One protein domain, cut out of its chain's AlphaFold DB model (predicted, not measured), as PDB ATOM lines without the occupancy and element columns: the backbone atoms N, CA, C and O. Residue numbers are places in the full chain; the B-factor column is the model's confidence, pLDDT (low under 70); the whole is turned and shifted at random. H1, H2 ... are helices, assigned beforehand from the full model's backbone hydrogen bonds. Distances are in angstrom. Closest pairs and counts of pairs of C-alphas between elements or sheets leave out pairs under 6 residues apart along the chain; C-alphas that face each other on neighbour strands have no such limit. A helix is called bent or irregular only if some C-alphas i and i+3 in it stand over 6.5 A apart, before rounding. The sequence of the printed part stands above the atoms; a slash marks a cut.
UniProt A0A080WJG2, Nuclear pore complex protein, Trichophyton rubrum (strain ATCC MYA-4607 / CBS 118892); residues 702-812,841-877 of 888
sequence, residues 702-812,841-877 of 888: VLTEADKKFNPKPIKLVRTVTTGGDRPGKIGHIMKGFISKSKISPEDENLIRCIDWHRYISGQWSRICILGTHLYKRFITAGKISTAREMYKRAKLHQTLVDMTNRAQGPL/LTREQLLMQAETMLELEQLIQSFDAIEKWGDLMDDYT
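This is residues 702 to 812 and 841 to 877 of the 888 residues of the protein "Nuclear pore complex protein" of Trichophyton rubrum (strain ATCC MYA-4607 / CBS 118892) (UniProt A0A080WJG2). A small up-and-down bundle of three helices, H2, H3 and H4, is crossed by one long helix, H6, which packs on H3 and H4 and runs on past them. H1 packs on H2, H5 lies near the end of the bundle where H3 begins, and a long loop, residues 709 to 745, reaches far out from the bundle and folds back. The printed part has 148 residues with six named helices, H1 to H6 in chain order, and no named strand; its class is all helix. The whole is loose, with a radius of gyration of the C-alphas of 18.3 A, and elongated, spanning 60 by 35 by 27 A.

H6, residues 843 to 877, is the longest helix, with a kink of 31 degrees near residue 850; it is irregular, but only just, C-alphas 849 and 852 being 6.6 A apart. With residues 846 to 856 alone it touches H3, residues 765 to 781, the same way at a steep tilt of 42 degrees; the closest C-alphas, of Thr 773 and Met 853, are 4.8 A apart. With residues 857 to 864 alone it touches H4, residues 785 to 794, opposite ways at a steep tilt of 64 degrees; the closest C-alphas are those of Arg 789 and Ile 860, 6.2 A. H3 and H4 form a helical hairpin, with C-alphas 779 and 788 closest at 5.8 A. H2, residues 746 to 758, forms another with H3, at a shallow tilt of 18 degrees, with C-alphas 755 and 768 closest at 6.3 A. H1, residues 702 to 708, touches H2, with C-alphas 706 and 747 closest at 5.2 A, and is apart from H6. H5, residues 797 to 806, only just touches H6, with 3 pairs of C-alphas within 8 A, the closest being 797 and 854 at 6.9 A. Every O i to N i+4 pair is within hydrogen-bond range in H1, H3, H4 and H5; in H2 it is 8 of 9 and in H6 29 of 31.

H6 runs 49.7 A from C-alpha 843 at (36.400, 20.028, 41.400) to C-alpha 877 at (4.342, 53.453, 23.305). H3 is 24.1 A long, H2 18.8 A, H4 14.4 A, H5 14.3 A and H1 10.2 A, H1 beginning at C-alpha 702 at (47.337, 47.398, 35.237).

The C-alphas farthest apart are those of Asp 726 and Ala 808, 62.1 A. The link from H1 to H2 is long, 37 residues, and in it residues 721 to 722 pair antiparallel with 730 to 731. Residues 813 to 840 are not printed; C-alphas 812 and 841 are 8.5 A apart across the cut. The mean pLDDT of the printed part is 79.7, and residues 715 to 742, 810 to 812 and 841 to 843 are under 70.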
ATOM      1  N   VAL A 702      48.614  46.839  35.721       92.69
ATOM      2  CA  VAL A 702      47.337  47.398  35.237       92.69
ATOM      3  C   VAL A 702      46.417  47.766  36.400       92.69
ATOM      4  O   VAL A 702      45.818  48.840  36.393       92.69
ATOM      5  N   LEU A 703      46.319  46.908  37.422       92.56
ATOM      6  CA  LEU A 703      45.503  47.186  38.602       92.56
ATOM      7  C   LEU A 703      46.002  48.421  39.355       92.56
ATOM      8  O   LEU A 703      45.191  49.269  39.714       92.56
ATOM      9  N   THR A 704      47.318  48.563  39.524       91.12
ATOM     10  CA  THR A 704      47.917  49.732  40.183       91.12
ATOM     11  C   THR A 704      47.610  51.025  39.420       91.12
ATOM     12  O   THR A 704      47.233  52.024  40.030       91.12
ATOM     13  N   GLU A 705      47.715  51.017  38.088       87.88
ATOM     14  CA  GLU A 705      47.359  52.176  37.257       87.88
ATOM     15  C   GLU A 705      45.861  52.500  37.325       87.88
ATOM     16  O   GLU A 705      45.474  53.662  37.477       87.88
ATOM     17  N   ALA A 706      45.005  51.478  37.289       88.62
ATOM     18  CA  ALA A 706      43.565  51.655  37.424       88.62
ATOM     19  C   ALA A 706      43.161  52.139  38.831       88.62
ATOM     20  O   ALA A 706      42.174  52.864  38.962       88.62
ATOM     21  N   ASP A 707      43.892  51.749  39.879       89.00
ATOM     22  CA  ASP A 707      43.664  52.169  41.268       89.00
ATOM     23  C   ASP A 707      43.981  53.646  41.489       89.00
ATOM     24  O   ASP A 707      43.205  54.333  42.153       89.00
ATOM     25  N   LYS A 708      45.034  54.177  40.855       87.38
ATOM     26  CA  LYS A 708      45.355  55.618  40.899       87.38
ATOM     27  C   LYS A 708      44.192  56.500  40.429       87.38
ATOM     28  O   LYS A 708      44.070  57.640  40.871       87.38
ATOM     29  N   LYS A 709      43.343  55.981  39.534       83.38
ATOM     30  CA  LYS A 709      42.183  56.683  38.958       83.38
ATOM     31  C   LYS A 709      40.840  56.140  39.462       83.38
ATOM     32  O   LYS A 709      39.785  56.522  38.947       83.38
ATOM     33  N   PHE A 710      40.847  55.247  40.450       82.44
ATOM     34  CA  PHE A 710      39.627  54.634  40.954       82.44
ATOM     35  C   PHE A 710      38.825  55.623  41.800       82.44
ATOM     36  O   PHE A 710      39.323  56.196  42.764       82.44
ATOM     37  N   ASN A 711      37.549  55.799  41.455       78.19
ATOM     38  CA  ASN A 711      36.629  56.620  42.229       78.19
ATOM     39  C   ASN A 711      35.291  55.882  42.392       78.19
ATOM     40  O   ASN A 711      34.558  55.743  41.405       78.19
ATOM     41  N   PRO A 712      34.961  55.390  43.600       77.50
ATOM     42  CA  PRO A 712      33.715  54.677  43.833       77.50
ATOM     43  C   PRO A 712      32.532  55.653  43.805       77.50
ATOM     44  O   PRO A 712      32.302  56.417  44.742       77.50
ATOM     45  N   LYS A 713      31.750  55.613  42.722       78.00
ATOM     46  CA  LYS A 713      30.476  56.332  42.601       78.00
ATOM     47  C   LYS A 713      29.327  55.323  42.569       78.00
ATOM     48  O   LYS A 713      28.933  54.893  41.488       78.00
ATOM     49  N   PRO A 714      28.785  54.923  43.731       73.00
ATOM     50  CA  PRO A 714      27.748  53.906  43.774       73.00
ATOM     51  C   PRO A 714      26.498  54.368  43.024       73.00
ATOM     52  O   PRO A 714      26.114  55.542  43.053       73.00
ATOM     53  N   ILE A 715      25.845  53.414  42.368       69.44
ATOM     54  CA  ILE A 715      24.614  53.652  41.619       69.44
ATOM     55  C   ILE A 715      23.505  54.014  42.596       69.44
ATOM     56  O   ILE A 715      23.168  53.241  43.493       69.44
ATOM     57  N   LYS A 716      22.884  55.172  42.386       66.31
ATOM     58  CA  LYS A 716      21.650  55.541  43.077       66.31
ATOM     59  C   LYS A 716      20.464  55.100  42.228       66.31
ATOM     60  O   LYS A 716      20.067  55.798  41.299       66.31
ATOM     61  N   LEU A 717      19.913  53.929  42.539       63.66
ATOM     62  CA  LEU A 717      18.649  53.476  41.963       63.66
ATOM     63  C   LEU A 717      17.516  54.332  42.545       63.66
ATOM     64  O   LEU A 717      17.247  54.291  43.747       63.66
ATOM     65  N   VAL A 718      16.867  55.137  41.704       58.06
ATOM     66  CA  VAL A 718      15.666  55.882  42.104       58.06
ATOM     67  C   VAL A 718      14.516  54.881  42.190       58.06
ATOM     68  O   VAL A 718      14.248  54.172  41.224       58.06
ATOM     69  N   ARG A 719      13.844  54.791  43.344       55.25
ATOM     70  CA  ARG A 719      12.651  53.943  43.502       55.25
ATOM     71  C   ARG A 719      11.560  54.419  42.538       55.25
ATOM     72  O   ARG A 719      11.000  55.491  42.733       55.25
ATOM     73  N   THR A 720      11.237  53.608  41.533       54.28
ATOM     74  CA  THR A 720      10.178  53.883  40.542       54.28
ATOM     75  C   THR A 720       8.818  53.289  40.909       54.28
ATOM     76  O   THR A 720       7.874  53.385  40.129       54.28
ATOM     77  N   VAL A 721       8.687  52.684  42.092       55.28
ATOM     78  CA  VAL A 721       7.404  52.168  42.580       55.28
ATOM     79  C   VAL A 721       6.723  53.254  43.400       55.28
ATOM     80  O   VAL A 721       7.138  53.551  44.519       55.28
ATOM     81  N   THR A 722       5.665  53.843  42.842       55.00
ATOM     82  CA  THR A 722       4.718  54.639  43.630       55.00
ATOM     83  C   THR A 722       3.637  53.695  44.156       55.00
ATOM     84  O   THR A 722       2.813  53.188  43.394       55.00
ATOM     85  N   THR A 723       3.659  53.403  45.460       53.62
ATOM     86  CA  THR A 723       2.581  52.669  46.139       53.62
ATOM     87  C   THR A 723       1.375  53.589  46.258       53.62
ATOM     88  O   THR A 723       1.266  54.395  47.178       53.62
ATOM     89  N   GLY A 724       0.489  53.521  45.271       47.28
ATOM     90  CA  GLY A 724      -0.692  54.367  45.196       47.28
ATOM     91  C   GLY A 724      -1.863  53.841  46.014       47.28
ATOM     92  O   GLY A 724      -2.889  53.596  45.407       47.28
ATOM     93  N   GLY A 725      -1.745  53.684  47.339       64.94
ATOM     94  CA  GLY A 725      -2.884  53.357  48.223       64.94
ATOM     95  C   GLY A 725      -3.898  52.362  47.619       64.94
ATOM     96  O   GLY A 725      -3.527  51.247  47.278       64.94
ATOM     97  N   ASP A 726      -5.150  52.805  47.436       54.97
ATOM     98  CA  ASP A 726      -6.304  52.035  46.916       54.97
ATOM     99  C   ASP A 726      -6.360  51.869  45.372       54.97
ATOM    100  O   ASP A 726      -7.378  51.467  44.807       54.97
ATOM    101  N   ARG A 727      -5.287  52.205  44.641       56.12
ATOM    102  CA  ARG A 727      -5.161  51.994  43.183       56.12
ATOM    103  C   ARG A 727      -3.991  51.052  42.889       56.12
ATOM    104  O   ARG A 727      -2.979  51.116  43.587       56.12
ATOM    105  N   PRO A 728      -4.057  50.223  41.825       55.25
ATOM    106  CA  PRO A 728      -2.902  49.434  41.410       55.25
ATOM    107  C   PRO A 728      -1.723  50.380  41.148       55.25
ATOM    108  O   PRO A 728      -1.843  51.346  40.389       55.25
ATOM    109  N   GLY A 729      -0.609  50.146  41.851       57.97
ATOM    110  CA  GLY A 729       0.580  50.991  41.780       57.97
ATOM    111  C   GLY A 729       1.053  51.157  40.338       57.97
ATOM    112  O   GLY A 729       1.079  50.197  39.568       57.97
ATOM    113  N   LYS A 730       1.422  52.382  39.954       58.56
ATOM    114  CA  LYS A 730       2.008  52.634  38.634       58.56
ATOM    115  C   LYS A 730       3.501  52.340  38.697       58.56
ATOM    116  O   LYS A 730       4.222  52.922  39.511       58.56
ATOM    117  N   ILE A 731       3.957  51.451  37.819       59.28
ATOM    118  CA  ILE A 731       5.381  51.262  37.546       59.28
ATOM    119  C   ILE A 731       5.854  52.533  36.835       59.28
ATOM    120  O   ILE A 731       5.354  52.870  35.762       59.28
ATOM    121  N   GLY A 732       6.752  53.289  37.467       59.62
ATOM    122  CA  GLY A 732       7.360  54.459  36.845       59.62
ATOM    123  C   GLY A 732       8.287  54.074  35.689       59.62
ATOM    124  O   GLY A 732       8.712  52.926  35.573       59.62
ATOM    125  N   HIS A 733       8.597  55.047  34.832       59.16
ATOM    126  CA  HIS A 733       9.383  54.844  33.613       59.16
ATOM    127  C   HIS A 733      10.724  54.153  33.903       59.16
ATOM    128  O   HIS A 733      11.476  54.592  34.778       59.16
ATOM    129  N   ILE A 734      11.040  53.086  33.164       63.97
ATOM    130  CA  ILE A 734      12.343  52.415  33.261       63.97
ATOM    131  C   ILE A 734      13.425  53.440  32.897       63.97
ATOM    132  O   ILE A 734      13.275  54.194  31.932       63.97
ATOM    133  N   MET A 735      14.487  53.528  33.710       60.09
ATOM    134  CA  MET A 735      15.574  54.486  33.488       60.09
ATOM    135  C   MET A 735      16.243  54.218  32.137       60.09
ATOM    136  O   MET A 735      16.939  53.219  31.967       60.09
ATOM    137  N   LYS A 736      16.079  55.153  31.200       59.84
ATOM    138  CA  LYS A 736      16.673  55.079  29.865       59.84
ATOM    139  C   LYS A 736      18.198  55.217  29.915       59.84
ATOM    140  O   LYS A 736      18.731  56.024  30.691       59.84
ATOM    141  N   GLY A 737      18.892  54.417  29.103       61.28
ATOM    142  CA  GLY A 737      20.356  54.401  29.015       61.28
ATOM    143  C   GLY A 737      21.051  54.117  30.348       61.28
ATOM    144  O   GLY A 737      22.129  54.648  30.595       61.28
ATOM    145  N   PHE A 738      20.423  53.361  31.258       67.38
ATOM    146  CA  PHE A 738      20.994  53.051  32.574       67.38
ATOM    147  C   PHE A 738      22.388  52.418  32.466       67.38
ATOM    148  O   PHE A 738      23.274  52.767  33.245       67.38
ATOM    149  N   ILE A 739      22.598  51.553  31.468       68.38
ATOM    150  CA  ILE A 739      23.896  50.929  31.210       68.38
ATOM    151  C   ILE A 739      24.697  51.762  30.215       68.38
ATOM    152  O   ILE A 739      25.899  51.925  30.384       68.38
ATOM    153  N   SER A 740      24.044  52.329  29.203       63.53
ATOM    154  CA  SER A 740      24.705  52.980  28.061       63.53
ATOM    155  C   SER A 740      25.257  54.395  28.334       63.53
ATOM    156  O   SER A 740      25.726  55.065  27.418       63.53
ATOM    157  N   LYS A 741      25.224  54.874  29.585       64.12
ATOM    158  CA  LYS A 741      25.611  56.248  29.972       64.12
ATOM    159  C   LYS A 741      27.115  56.536  29.993       64.12
ATOM    160  O   LYS A 741      27.490  57.701  29.898       64.12
ATOM    161  N   SER A 742      27.973  55.530  30.159       67.62
ATOM    162  CA  SER A 742      29.413  55.736  30.378       67.62
ATOM    163  C   SER A 742      30.279  55.085  29.302       67.62
ATOM    164  O   SER A 742      30.226  53.869  29.114       67.62
ATOM    165  N   LYS A 743      31.139  55.884  28.651       77.38
ATOM    166  CA  LYS A 743      32.256  55.365  27.845       77.38
ATOM    167  C   LYS A 743      33.212  54.581  28.755       77.38
ATOM    168  O   LYS A 743      33.452  54.988  29.894       77.38
ATOM    169  N   ILE A 744      33.717  53.452  28.266       84.69
ATOM    170  CA  ILE A 744      34.684  52.614  28.987       84.69
ATOM    171  C   ILE A 744      36.005  53.382  29.039       84.69
ATOM    172  O   ILE A 744      36.477  53.853  28.004       84.69
ATOM    173  N   SER A 745      36.575  53.561  30.233       87.56
ATOM    174  CA  SER A 745      37.878  54.221  30.343       87.56
ATOM    175  C   SER A 745      38.988  53.266  29.883       87.56
ATOM    176  O   SER A 745      38.851  52.050  30.045       87.56
ATOM    177  N   PRO A 746      40.095  53.787  29.325       87.44
ATOM    178  CA  PRO A 746      41.188  52.951  28.830       87.44
ATOM    179  C   PRO A 746      41.812  52.079  29.934       87.44
ATOM    180  O   PRO A 746      42.251  50.963  29.673       87.44
ATOM    181  N   GLU A 747      41.802  52.540  31.186       89.06
ATOM    182  CA  GLU A 747      42.292  51.768  32.334       89.06
ATOM    183  C   GLU A 747      41.402  50.561  32.643       89.06
ATOM    184  O   GLU A 747      41.904  49.469  32.904       89.06
ATOM    185  N   ASP A 748      40.080  50.742  32.592       89.88
ATOM    186  CA  ASP A 748      39.140  49.644  32.810       89.88
ATOM    187  C   ASP A 748      39.159  48.641  31.642       89.88
ATOM    188  O   ASP A 748      39.047  47.434  31.856       89.88
ATOM    189  N   GLU A 749      39.341  49.126  30.413       91.56
ATOM    190  CA  GLU A 749      39.540  48.292  29.224       91.56
ATOM    191  C   GLU A 749      40.798  47.418  29.368       91.56
ATOM    192  O   GLU A 749      40.743  46.212  29.125       91.56
ATOM    193  N   ASN A 750      41.911  47.974  29.860       92.19
ATOM    194  CA  ASN A 750      43.124  47.198  30.138       92.19
ATOM    195  C   ASN A 750      42.905  46.124  31.219       92.19
ATOM    196  O   ASN A 750      43.477  45.034  31.124       92.19
ATOM    197  N   LEU A 751      42.051  46.371  32.222       93.12
ATOM    198  CA  LEU A 751      41.678  45.347  33.209       93.12
ATOM    199  C   LEU A 751      40.921  44.178  32.559       93.12
ATOM    200  O   LEU A 751      41.195  43.020  32.881       93.12
ATOM    201  N   ILE A 752      40.013  44.462  31.621       92.44
ATOM    202  CA  ILE A 752      39.309  43.424  30.848       92.44
ATOM    203  C   ILE A 752      40.308  42.651  29.974       92.44
ATOM    204  O   ILE A 752      40.302  41.419  29.973       92.44
ATOM    205  N   ARG A 753      41.235  43.346  29.305       92.38
ATOM    206  CA  ARG A 753      42.282  42.719  28.479       92.38
ATOM    207  C   ARG A 753      43.208  41.802  29.274       92.38
ATOM    208  O   ARG A 753      43.664  40.796  28.733       92.38
ATOM    209  N   CYS A 754      43.456  42.088  30.555       92.31
ATOM    210  CA  CYS A 754      44.193  41.159  31.413       92.31
ATOM    211  C   CYS A 754      43.490  39.797  31.479       92.31
ATOM    212  O   CYS A 754      44.152  38.766  31.381       92.31
ATOM    213  N   ILE A 755      42.159  39.772  31.615       90.56
ATOM    214  CA  ILE A 755      41.391  38.518  31.612       90.56
ATOM    215  C   ILE A 755      41.516  37.820  30.262       90.56
ATOM    216  O   ILE A 755      41.719  36.606  30.237       90.56
ATOM    217  N   ASP A 756      41.476  38.565  29.155       90.12
ATOM    218  CA  ASP A 756      41.656  37.969  27.834       90.12
ATOM    219  C   ASP A 756      42.991  37.232  27.705       90.12
ATOM    220  O   ASP A 756      43.014  36.102  27.224       90.12
ATOM    221  N   TRP A 757      44.088  37.824  28.182       91.19
ATOM    222  CA  TRP A 757      45.407  37.189  28.166       91.19
ATOM    223  C   TRP A 757      45.465  35.902  29.001       91.19
ATOM    224  O   TRP A 757      46.079  34.924  28.568       91.19
ATOM    225  N   HIS A 758      44.772  35.841  30.147       89.88
ATOM    226  CA  HIS A 758      44.717  34.620  30.965       89.88
ATOM    227  C   HIS A 758      44.099  33.430  30.209       89.88
ATOM    228  O   HIS A 758      44.464  32.288  30.483       89.88
ATOM    229  N   ARG A 759      43.216  33.668  29.225       88.00
ATOM    230  CA  ARG A 759      42.567  32.611  28.417       88.00
ATOM    231  C   ARG A 759      43.557  31.823  27.560       88.00
ATOM    232  O   ARG A 759      43.271  30.692  27.174       88.00
ATOM    233  N   TYR A 760      44.714  32.406  27.253       87.25
ATOM    234  CA  TYR A 760      45.736  31.789  26.406       87.25
ATOM    235  C   TYR A 760      46.769  30.971  27.205       87.25
ATOM    236  O   TYR A 760      47.644  30.334  26.609       87.25
ATOM    237  N   ILE A 761      46.673  30.946  28.541       85.75
ATOM    238  CA  ILE A 761      47.599  30.230  29.430       85.75
ATOM    239  C   ILE A 761      46.905  29.059  30.130       85.75
ATOM    240  O   ILE A 761      45.768  29.162  30.591       85.75
ATOM    241  N   SER A 762      47.628  27.948  30.252       80.06
ATOM    242  CA  SER A 762      47.130  26.700  30.820       80.06
ATOM    243  C   SER A 762      46.893  26.838  32.314       80.06
ATOM    244  O   SER A 762      47.693  27.426  33.042       80.06
ATOM    245  N   GLY A 763      45.788  26.261  32.786       78.25
ATOM    246  CA  GLY A 763      45.498  26.175  34.218       78.25
ATOM    247  C   GLY A 763      45.127  27.506  34.885       78.25
ATOM    248  O   GLY A 763      45.053  27.558  36.107       78.25
ATOM    249  N   GLN A 764      44.854  28.569  34.120       85.25
ATOM    250  CA  GLN A 764      44.484  29.886  34.664       85.25
ATOM    251  C   GLN A 764      42.978  30.071  34.903       85.25
ATOM    252  O   GLN A 764      42.549  31.145  35.315       85.25
ATOM    253  N   TRP A 765      42.146  29.050  34.673       85.00
ATOM    254  CA  TRP A 765      40.687  29.186  34.766       85.00
ATOM    255  C   TRP A 765      40.199  29.576  36.173       85.00
ATOM    256  O   TRP A 765      39.384  30.487  36.319       85.00
ATOM    257  N   SER A 766      40.755  28.960  37.222       84.12
ATOM    258  CA  SER A 766      40.481  29.336  38.620       84.12
ATOM    259  C   SER A 766      40.829  30.802  38.882       84.12
ATOM    260  O   SER A 766      40.073  31.548  39.508       84.12
ATOM    261  N   ARG A 767      41.966  31.246  38.337       87.00
ATOM    262  CA  ARG A 767      42.430  32.623  38.450       87.00
ATOM    263  C   ARG A 767      41.492  33.588  37.735       87.00
ATOM    264  O   ARG A 767      41.149  34.605  38.328       87.00
ATOM    265  N   ILE A 768      41.020  33.255  36.534       89.31
ATOM    266  CA  ILE A 768      40.017  34.044  35.805       89.31
ATOM    267  C   ILE A 768      38.756  34.232  36.652       89.31
ATOM    268  O   ILE A 768      38.274  35.354  36.744       89.31
ATOM    269  N   CYS A 769      38.268  33.190  37.333       89.75
ATOM    270  CA  CYS A 769      37.084  33.297  38.192       89.75
ATOM    271  C   CYS A 769      37.292  34.291  39.350       89.75
ATOM    272  O   CYS A 769      36.443  35.145  39.622       89.75
ATOM    273  N   ILE A 770      38.460  34.231  39.999       89.31
ATOM    274  CA  ILE A 770      38.835  35.136  41.097       89.31
ATOM    275  C   ILE A 770      38.974  36.580  40.595       89.31
ATOM    276  O   ILE A 770      38.412  37.506  41.186       89.31
ATOM    277  N   LEU A 771      39.722  36.779  39.507       91.56
ATOM    278  CA  LEU A 771      39.971  38.099  38.928       91.56
ATOM    279  C   LEU A 771      38.689  38.706  38.353       91.56
ATOM    280  O   LEU A 771      38.410  39.881  38.575       91.56
ATOM    281  N   GLY A 772      37.871  37.896  37.685       92.06
ATOM    282  CA  GLY A 772      36.586  38.304  37.139       92.06
ATOM    283  C   GLY A 772      35.604  38.716  38.233       92.06
ATOM    284  O   GLY A 772      35.023  39.796  38.158       92.06
ATOM    285  N   THR A 773      35.499  37.936  39.313       92.31
ATOM    286  CA  THR A 773      34.715  38.320  40.500       92.31
ATOM    287  C   THR A 773      35.178  39.662  41.070       92.31
ATOM    288  O   THR A 773      34.357  40.515  41.417       92.31
ATOM    289  N   HIS A 774      36.496  39.868  41.160       92.44
ATOM    290  CA  HIS A 774      37.064  41.128  41.625       92.44
ATOM    291  C   HIS A 774      36.685  42.302  40.706       92.44
ATOM    292  O   HIS A 774      36.222  43.332  41.204       92.44
ATOM    293  N   LEU A 775      36.807  42.141  39.384       93.19
ATOM    294  CA  LEU A 775      36.447  43.179  38.414       93.19
ATOM    295  C   LEU A 775      34.951  43.494  38.409       93.19
ATOM    296  O   LEU A 775      34.592  44.669  38.457       93.19
ATOM    297  N   TYR A 776      34.071  42.491  38.437       92.75
ATOM    298  CA  TYR A 776      32.628  42.729  38.527       92.75
ATOM    299  C   TYR A 776      32.267  43.535  39.774       92.75
ATOM    300  O   TYR A 776      31.578  44.553  39.672       92.75
ATOM    301  N   LYS A 777      32.789  43.146  40.946       91.50
ATOM    302  CA  LYS A 777      32.585  43.898  42.192       91.50
ATOM    303  C   LYS A 777      33.108  45.331  42.064       91.50
ATOM    304  O   LYS A 777      32.394  46.268  42.424       91.50
ATOM    305  N   ARG A 778      34.308  45.521  41.511       91.38
ATOM    306  CA  ARG A 778      34.916  46.842  41.278       91.38
ATOM    307  C   ARG A 778      34.056  47.725  40.368       91.38
ATOM    308  O   ARG A 778      33.791  48.875  40.707       91.38
ATOM    309  N   PHE A 779      33.597  47.204  39.233       90.44
ATOM    310  CA  PHE A 779      32.814  47.975  38.268       90.44
ATOM    311  C   PHE A 779      31.417  48.315  38.798       90.44
ATOM    312  O   PHE A 779      30.985  49.460  38.679       90.44
ATOM    313  N   ILE A 780      30.739  47.367  39.453       88.06
ATOM    314  CA  ILE A 780      29.404  47.589  40.029       88.06
ATOM    315  C   ILE A 780      29.462  48.604  41.177       88.06
ATOM    316  O   ILE A 780      28.662  49.539  41.211       88.06
ATOM    317  N   THR A 781      30.430  48.474  42.090       87.25
ATOM    318  CA  THR A 781      30.595  49.416  43.217       87.25
ATOM    319  C   THR A 781      30.957  50.827  42.759       87.25
ATOM    320  O   THR A 781      30.507  51.801  43.361       87.25
ATOM    321  N   ALA A 782      31.703  50.953  41.659       86.12
ATOM    322  CA  ALA A 782      32.011  52.237  41.035       86.12
ATOM    323  C   ALA A 782      30.891  52.791  40.136       86.12
ATOM    324  O   ALA A 782      31.064  53.859  39.553       86.12
ATOM    325  N   GLY A 783      29.775  52.069  39.994       83.25
ATOM    326  CA  GLY A 783      28.655  52.440  39.129       83.25
ATOM    327  C   GLY A 783      28.938  52.373  37.630       83.25
ATOM    328  O   GLY A 783      28.168  52.900  36.830       83.25
ATOM    329  N   LYS A 784      30.015  51.692  37.232       86.62
ATOM    330  CA  LYS A 784      30.461  51.517  35.845       86.62
ATOM    331  C   LYS A 784      29.813  50.278  35.207       86.62
ATOM    332  O   LYS A 784      30.491  49.315  34.850       86.62
ATOM    333  N   ILE A 785      28.484  50.273  35.084       86.81
ATOM    334  CA  ILE A 785      27.743  49.104  34.566       86.81
ATOM    335  C   ILE A 785      28.006  48.854  33.074       86.81
ATOM    336  O   ILE A 785      27.993  47.697  32.659       86.81
ATOM    337  N   SER A 786      28.320  49.886  32.276       86.62
ATOM    338  CA  SER A 786      28.736  49.695  30.873       86.62
ATOM    339  C   SER A 786      29.983  48.820  30.760       86.62
ATOM    340  O   SER A 786      30.001  47.873  29.980       86.62
ATOM    341  N   THR A 787      30.991  49.084  31.589       89.69
ATOM    342  CA  THR A 787      32.231  48.306  31.659       89.69
ATOM    343  C   THR A 787      31.966  46.861  32.085       89.69
ATOM    344  O   THR A 787      32.485  45.927  31.477       89.69
ATOM    345  N   ALA A 788      31.106  46.651  33.087       90.50
ATOM    346  CA  ALA A 788      30.709  45.307  33.508       90.50
ATOM    347  C   ALA A 788      29.956  44.542  32.398       90.50
ATOM    348  O   ALA A 788      30.174  43.343  32.216       90.50
ATOM    349  N   ARG A 789      29.113  45.232  31.615       89.69
ATOM    350  CA  ARG A 789      28.448  44.668  30.427       89.69
ATOM    351  C   ARG A 789      29.450  44.289  29.343       89.69
ATOM    352  O   ARG A 789      29.294  43.232  28.740       89.69
ATOM    353  N   GLU A 790      30.472  45.105  29.107       89.94
ATOM    354  CA  GLU A 790      31.512  44.783  28.126       89.94
ATOM    355  C   GLU A 790      32.325  43.555  28.542       89.94
ATOM    356  O   GLU A 790      32.528  42.643  27.740       89.94
ATOM    357  N   MET A 791      32.693  43.466  29.822       91.19
ATOM    358  CA  MET A 791      33.345  42.280  30.374       91.19
ATOM    359  C   MET A 791      32.476  41.022  30.198       91.19
ATOM    360  O   MET A 791      32.977  39.997  29.744       91.19
ATOM    361  N   TYR A 792      31.168  41.109  30.476       90.56
ATOM    362  CA  TYR A 792      30.224  40.006  30.243       90.56
ATOM    363  C   TYR A 792      30.156  39.580  28.768       90.56
ATOM    364  O   TYR A 792      30.082  38.387  28.478       90.56
ATOM    365  N   LYS A 793      30.213  40.526  27.822       88.88
ATOM    366  CA  LYS A 793      30.204  40.209  26.385       88.88
ATOM    367  C   LYS A 793      31.482  39.502  25.929       88.88
ATOM    368  O   LYS A 793      31.395  38.574  25.132       88.88
ATOM    369  N   ARG A 794      32.654  39.934  26.409       85.62
ATOM    370  CA  ARG A 794      33.960  39.438  25.928       85.62
ATOM    371  C   ARG A 794      34.485  38.209  26.666       85.62
ATOM    372  O   ARG A 794      35.138  37.365  26.050       85.62
ATOM    373  N   ALA A 795      34.209  38.114  27.965       84.19
ATOM    374  CA  ALA A 795      34.816  37.146  28.877       84.19
ATOM    375  C   ALA A 795      33.768  36.372  29.695       84.19
ATOM    376  O   ALA A 795      33.979  36.086  30.872       84.19
ATOM    377  N   LYS A 796      32.640  36.012  29.066       86.31
ATOM    378  CA  LYS A 796      31.607  35.175  29.690       86.31
ATOM    379  C   LYS A 796      32.209  33.861  30.186       86.31
ATOM    380  O   LYS A 796      32.899  33.179  29.423       86.31
ATOM    381  N   LEU A 797      31.909  33.469  31.419       85.69
ATOM    382  CA  LEU A 797      32.518  32.328  32.103       85.69
ATOM    383  C   LEU A 797      32.431  31.030  31.284       85.69
ATOM    384  O   LEU A 797      33.436  30.346  31.087       85.69
ATOM    385  N   HIS A 798      31.239  30.712  30.769       82.75
ATOM    386  CA  HIS A 798      31.021  29.499  29.977       82.75
ATOM    387  C   HIS A 798      31.806  29.516  28.660       82.75
ATOM    388  O   HIS A 798      32.505  28.555  28.352       82.75
ATOM    389  N   GLN A 799      31.739  30.625  27.915       82.75
ATOM    390  CA  GLN A 799      32.460  30.765  26.649       82.75
ATOM    391  C   GLN A 799      33.973  30.699  26.872       82.75
ATOM    392  O   GLN A 799      34.681  30.007  26.151       82.75
ATOM    393  N   THR A 800      34.457  31.343  27.933       83.12
ATOM    394  CA  THR A 800      35.865  31.316  28.329       83.12
ATOM    395  C   THR A 800      36.345  29.894  28.612       83.12
ATOM    396  O   THR A 800      37.411  29.506  28.140       83.12
ATOM    397  N   LEU A 801      35.553  29.086  29.325       82.62
ATOM    398  CA  LEU A 801      35.881  27.682  29.574       82.62
ATOM    399  C   LEU A 801      35.927  26.865  28.275       82.62
ATOM    400  O   LEU A 801      36.859  26.082  28.088       82.62
ATOM    401  N   VAL A 802      34.949  27.051  27.383       81.75
ATOM    402  CA  VAL A 802      34.909  26.378  26.075       81.75
ATOM    403  C   VAL A 802      36.143  26.742  25.251       81.75
ATOM    404  O   VAL A 802      36.847  25.851  24.782       81.75
ATOM    405  N   ASP A 803      36.476  28.027  25.155       80.19
ATOM    406  CA  ASP A 803      37.619  28.504  24.376       80.19
ATOM    407  C   ASP A 803      38.951  27.995  24.936       80.19
ATOM    408  O   ASP A 803      39.823  27.567  24.178       80.19
ATOM    409  N   MET A 804      39.111  27.988  26.263       81.19
ATOM    410  CA  MET A 804      40.298  27.420  26.912       81.19
ATOM    411  C   MET A 804      40.399  25.911  26.677       81.19
ATOM    412  O   MET A 804      41.492  25.404  26.434       81.19
ATOM    413  N   THR A 805      39.277  25.191  26.721       79.56
ATOM    414  CA  THR A 805      39.240  23.740  26.475       79.56
ATOM    415  C   THR A 805      39.592  23.422  25.024       79.56
ATOM    416  O   THR A 805      40.451  22.575  24.784       79.56
ATOM    417  N   ASN A 806      39.029  24.164  24.066       79.44
ATOM    418  CA  ASN A 806      39.343  24.044  22.638       79.44
ATOM    419  C   ASN A 806      40.827  24.313  22.344       79.44
ATOM    420  O   ASN A 806      41.397  23.713  21.438       79.44
ATOM    421  N   ARG A 807      41.474  25.177  23.136       76.75
ATOM    422  CA  ARG A 807      42.912  25.484  23.042       76.75
ATOM    423  C   ARG A 807      43.808  24.537  23.854       76.75
ATOM    424  O   ARG A 807      45.009  24.782  23.938       76.75
ATOM    425  N   ALA A 808      43.253  23.498  24.487       73.50
ATOM    426  CA  ALA A 808      43.950  22.615  25.434       73.50
ATOM    427  C   ALA A 808      44.604  23.353  26.630       73.50
ATOM    428  O   ALA A 808      45.574  22.882  27.221       73.50
ATOM    429  N   GLN A 809      44.063  24.516  27.001       74.12
ATOM    430  CA  GLN A 809      44.481  25.346  28.141       74.12
ATOM    431  C   GLN A 809      43.503  25.231  29.332       74.12
ATOM    432  O   GLN A 809      43.674  25.914  30.344       74.12
ATOM    433  N   GLY A 810      42.462  24.396  29.207       61.59
ATOM    434  CA  GLY A 810      41.435  24.178  30.227       61.59
ATOM    435  C   GLY A 810      41.980  23.632  31.559       61.59
ATOM    436  O   GLY A 810      43.147  23.244  31.652       61.59
ATOM    437  N   PRO A 811      41.157  23.618  32.621       62.94
ATOM    438  CA  PRO A 811      41.571  23.112  33.927       62.94
ATOM    439  C   PRO A 811      41.997  21.637  33.848       62.94
ATOM    440  O   PRO A 811      41.273  20.796  33.320       62.94
ATOM    441  N   LEU A 812      43.175  21.328  34.399       58.75
ATOM    442  CA  LEU A 812      43.662  19.957  34.560       58.75
ATOM    443  C   LEU A 812      42.855  19.281  35.677       58.75
ATOM    444  O   LEU A 812      43.006  19.627  36.846       58.75
ATOM    445  N   LEU A 841      43.893  21.636  42.108       59.59
ATOM    446  CA  LEU A 841      42.622  22.051  42.714       59.59
ATOM    447  C   LEU A 841      41.546  20.968  42.550       59.59
ATOM    448  O   LEU A 841      41.397  20.371  41.483       59.59
ATOM    449  N   THR A 842      40.751  20.756  43.598       67.19
ATOM    450  CA  THR A 842      39.601  19.839  43.555       67.19
ATOM    451  C   THR A 842      38.435  20.447  42.765       67.19
ATOM    452  O   THR A 842      38.259  21.666  42.707       67.19
ATOM    453  N   ARG A 843      37.587  19.597  42.168       67.81
ATOM    454  CA  ARG A 843      36.400  20.028  41.400       67.81
ATOM    455  C   ARG A 843      35.446  20.908  42.222       67.81
ATOM    456  O   ARG A 843      34.836  21.817  41.669       67.81
ATOM    457  N   GLU A 844      35.340  20.657  43.523       71.38
ATOM    458  CA  GLU A 844      34.510  21.437  44.450       71.38
ATOM    459  C   GLU A 844      35.040  22.865  44.639       71.38
ATOM    460  O   GLU A 844      34.274  23.823  44.563       71.38
ATOM    461  N   GLN A 845      36.358  23.033  44.778       70.06
ATOM    462  CA  GLN A 845      36.986  24.357  44.874       70.06
ATOM    463  C   GLN A 845      36.814  25.169  43.583       70.06
ATOM    464  O   GLN A 845      36.592  26.378  43.640       70.06
ATOM    465  N   LEU A 846      36.881  24.506  42.423       71.81
ATOM    466  CA  LEU A 846      36.647  25.132  41.119       71.81
ATOM    467  C   LEU A 846      35.199  25.621  40.963       71.81
ATOM    468  O   LEU A 846      34.979  26.718  40.454       71.81
ATOM    469  N   LEU A 847      34.219  24.845  41.437       78.31
ATOM    470  CA  LEU A 847      32.809  25.249  41.439       78.31
ATOM    471  C   LEU A 847      32.566  26.451  42.358       78.31
ATOM    472  O   LEU A 847      31.968  27.431  41.920       78.31
ATOM    473  N   MET A 848      33.101  26.414  43.582       78.25
ATOM    474  CA  MET A 848      32.949  27.506  44.552       78.25
ATOM    475  C   MET A 848      33.545  28.828  44.039       78.25
ATOM    476  O   MET A 848      32.989  29.900  44.259       78.25
ATOM    477  N   GLN A 849      34.677  28.773  43.328       74.56
ATOM    478  CA  GLN A 849      35.307  29.966  42.750       74.56
ATOM    479  C   GLN A 849      34.523  30.543  41.561       74.56
ATOM    480  O   GLN A 849      34.553  31.755  41.346       74.56
ATOM    481  N   ALA A 850      33.834  29.696  40.796       85.25
ATOM    482  CA  ALA A 850      33.044  30.095  39.636       85.25
ATOM    483  C   ALA A 850      31.657  30.646  39.995       85.25
ATOM    484  O   ALA A 850      31.148  31.509  39.280       85.25
ATOM    485  N   GLU A 851      31.063  30.176  41.094       89.19
ATOM    486  CA  GLU A 851      29.704  30.523  41.527       89.19
ATOM    487  C   GLU A 851      29.502  32.039  41.649       89.19
ATOM    488  O   GLU A 851      28.623  32.601  40.999       89.19
ATOM    489  N   THR A 852      30.384  32.736  42.373       88.12
ATOM    490  CA  THR A 852      30.252  34.191  42.561       88.12
ATOM    491  C   THR A 852      30.381  34.970  41.250       88.12
ATOM    492  O   THR A 852      29.687  35.966  41.050       88.12
ATOM    493  N   MET A 853      31.270  34.550  40.343       90.69
ATOM    494  CA  MET A 853      31.394  35.199  39.035       90.69
ATOM    495  C   MET A 853      30.121  34.989  38.210       90.69
ATOM    496  O   MET A 853      29.629  35.941  37.611       90.69
ATOM    497  N   LEU A 854      29.562  33.775  38.227       90.44
ATOM    498  CA  LEU A 854      28.335  33.431  37.510       90.44
ATOM    499  C   LEU A 854      27.124  34.232  38.011       90.44
ATOM    500  O   LEU A 854      26.359  34.751  37.200       90.44
ATOM    501  N   GLU A 855      26.955  34.375  39.326       92.06
ATOM    502  CA  GLU A 855      25.887  35.196  39.913       92.06
ATOM    503  C   GLU A 855      25.997  36.667  39.484       92.06
ATOM    504  O   GLU A 855      25.003  37.309  39.130       92.06
ATOM    505  N   LEU A 856      27.220  37.207  39.459       91.88
ATOM    506  CA  LEU A 856      27.474  38.574  39.003       91.88
ATOM    507  C   LEU A 856      27.211  38.727  37.495       91.88
ATOM    508  O   LEU A 856      26.651  39.743  37.080       91.88
ATOM    509  N   GLU A 857      27.530  37.722  36.676       91.56
ATOM    510  CA  GLU A 857      27.158  37.693  35.255       91.56
ATOM    511  C   GLU A 857      25.637  37.707  35.058       91.56
ATOM    512  O   GLU A 857      25.132  38.473  34.234       91.56
ATOM    513  N   GLN A 858      24.895  36.908  35.833       91.81
ATOM    514  CA  GLN A 858      23.429  36.870  35.789       91.81
ATOM    515  C   GLN A 858      22.808  38.216  36.185       91.81
ATOM    516  O   GLN A 858      21.816  38.645  35.586       91.81
ATOM    517  N   LEU A 859      23.406  38.923  37.148       90.31
ATOM    518  CA  LEU A 859      22.987  40.275  37.521       90.31
ATOM    519  C   LEU A 859      23.163  41.260  36.355       90.31
ATOM    520  O   LEU A 859      22.242  42.013  36.036       90.31
ATOM    521  N   ILE A 860      24.317  41.233  35.681       89.94
ATOM    522  CA  ILE A 860      24.570  42.078  34.504       89.94
ATOM    523  C   ILE A 860      23.631  41.714  33.348       89.94
ATOM    524  O   ILE A 860      23.085  42.609  32.702       89.94
ATOM    525  N   GLN A 861      23.381  40.423  33.120       89.31
ATOM    526  CA  GLN A 861      22.407  39.952  32.137       89.31
ATOM    527  C   GLN A 861      20.990  40.454  32.453       89.31
ATOM    528  O   GLN A 861      20.261  40.848  31.542       89.31
ATOM    529  N   SER A 862      20.613  40.487  33.732       88.25
ATOM    530  CA  SER A 862      19.322  41.016  34.181       88.25
ATOM    531  C   SER A 862      19.215  42.517  33.919       88.25
ATOM    532  O   SER A 862      18.198  42.970  33.397       88.25
ATOM    533  N   PHE A 863      20.269  43.295  34.197       85.44
ATOM    534  CA  PHE A 863      20.297  44.715  33.835       85.44
ATOM    535  C   PHE A 863      20.179  44.921  32.320       85.44
ATOM    536  O   PHE A 863      19.406  45.776  31.889       85.44
ATOM    537  N   ASP A 864      20.899  44.134  31.515       84.25
ATOM    538  CA  ASP A 864      20.843  44.198  30.047       84.25
ATOM    539  C   ASP A 864      19.434  43.881  29.513       84.25
ATOM    540  O   ASP A 864      18.946  44.543  28.597       84.25
ATOM    541  N   ALA A 865      18.746  42.906  30.112       85.38
ATOM    542  CA  ALA A 865      17.365  42.573  29.772       85.38
ATOM    543  C   ALA A 865      16.379  43.690  30.157       85.38
ATOM    544  O   ALA A 865      15.484  44.002  29.373       85.38
ATOM    545  N   ILE A 866      16.558  44.319  31.326       82.25
ATOM    546  CA  ILE A 866      15.729  45.449  31.779       82.25
ATOM    547  C   ILE A 866      15.897  46.661  30.852       82.25
ATOM    548  O   ILE A 866      14.901  47.302  30.522       82.25
ATOM    549  N   GLU A 867      17.124  46.971  30.416       80.38
ATOM    550  CA  GLU A 867      17.381  48.066  29.467       80.38
ATOM    551  C   GLU A 867      16.697  47.790  28.117       80.38
ATOM    552  O   GLU A 867      15.916  48.621  27.660       80.38
ATOM    553  N   LYS A 868      16.873  46.584  27.549       82.44
ATOM    554  CA  LYS A 868      16.209  46.174  26.293       82.44
ATOM    555  C   LYS A 868      14.686  46.220  26.382       82.44
ATOM    556  O   LYS A 868      14.027  46.624  25.431       82.44
ATOM    557  N   TRP A 869      14.120  45.793  27.510       82.62
ATOM    558  CA  TRP A 869      12.681  45.882  27.745       82.62
ATOM    559  C   TRP A 869      12.208  47.337  27.829       82.62
ATOM    560  O   TRP A 869      11.158  47.667  27.283       82.62
ATOM    561  N   GLY A 870      12.990  48.213  28.468       76.69
ATOM    562  CA  GLY A 870      12.735  49.653  28.485       76.69
ATOM    563  C   GLY A 870      12.685  50.252  27.079       76.69
ATOM    564  O   GLY A 870      11.733  50.957  26.760       76.69
ATOM    565  N   ASP A 871      13.653  49.912  26.226       78.50
ATOM    566  CA  ASP A 871      13.686  50.381  24.835       78.50
ATOM    567  C   ASP A 871      12.483  49.856  24.022       78.50
ATOM    568  O   ASP A 871      11.820  50.630  23.332       78.50
ATOM    569  N   LEU A 872      12.127  48.574  24.173       81.25
ATOM    570  CA  LEU A 872      10.963  47.972  23.505       81.25
ATOM    571  C   LEU A 872       9.628  48.595  23.939       81.25
ATOM    572  O   LEU A 872       8.744  48.800  23.107       81.25
ATOM    573  N   MET A 873       9.458  48.892  25.231       76.88
ATOM    574  CA  MET A 873       8.244  49.543  25.737       76.88
ATOM    575  C   MET A 873       8.121  50.987  25.245       76.88
ATOM    576  O   MET A 873       7.010  51.453  24.977       76.88
ATOM    577  N   ASP A 874       9.242  51.685  25.075       72.00
ATOM    578  CA  ASP A 874       9.274  53.016  24.472       72.00
ATOM    579  C   ASP A 874       8.900  52.971  22.984       72.00
ATOM    580  O   ASP A 874       8.131  53.809  22.509       72.00
ATOM    581  N   ASP A 875       9.404  51.986  22.243       77.75
ATOM    582  CA  ASP A 875       9.040  51.801  20.838       77.75
ATOM    583  C   ASP A 875       7.558  51.440  20.691       77.75
ATOM    584  O   ASP A 875       6.862  52.031  19.865       77.75
ATOM    585  N   TYR A 876       7.037  50.564  21.555       76.69
ATOM    586  CA  TYR A 876       5.613  50.232  21.602       76.69
ATOM    587  C   TYR A 876       4.741  51.454  21.923       76.69
ATOM    588  O   TYR A 876       3.753  51.710  21.237       76.69
ATOM    589  N   THR A 877       5.109  52.250  22.931       72.25
ATOM    590  CA  THR A 877       4.342  53.453  23.305       72.25
ATOM    591  C   THR A 877       4.391  54.540  22.233       72.25
ATOM    592  O   THR A 877       3.371  55.187  22.000       72.25
TER     593      THR A 877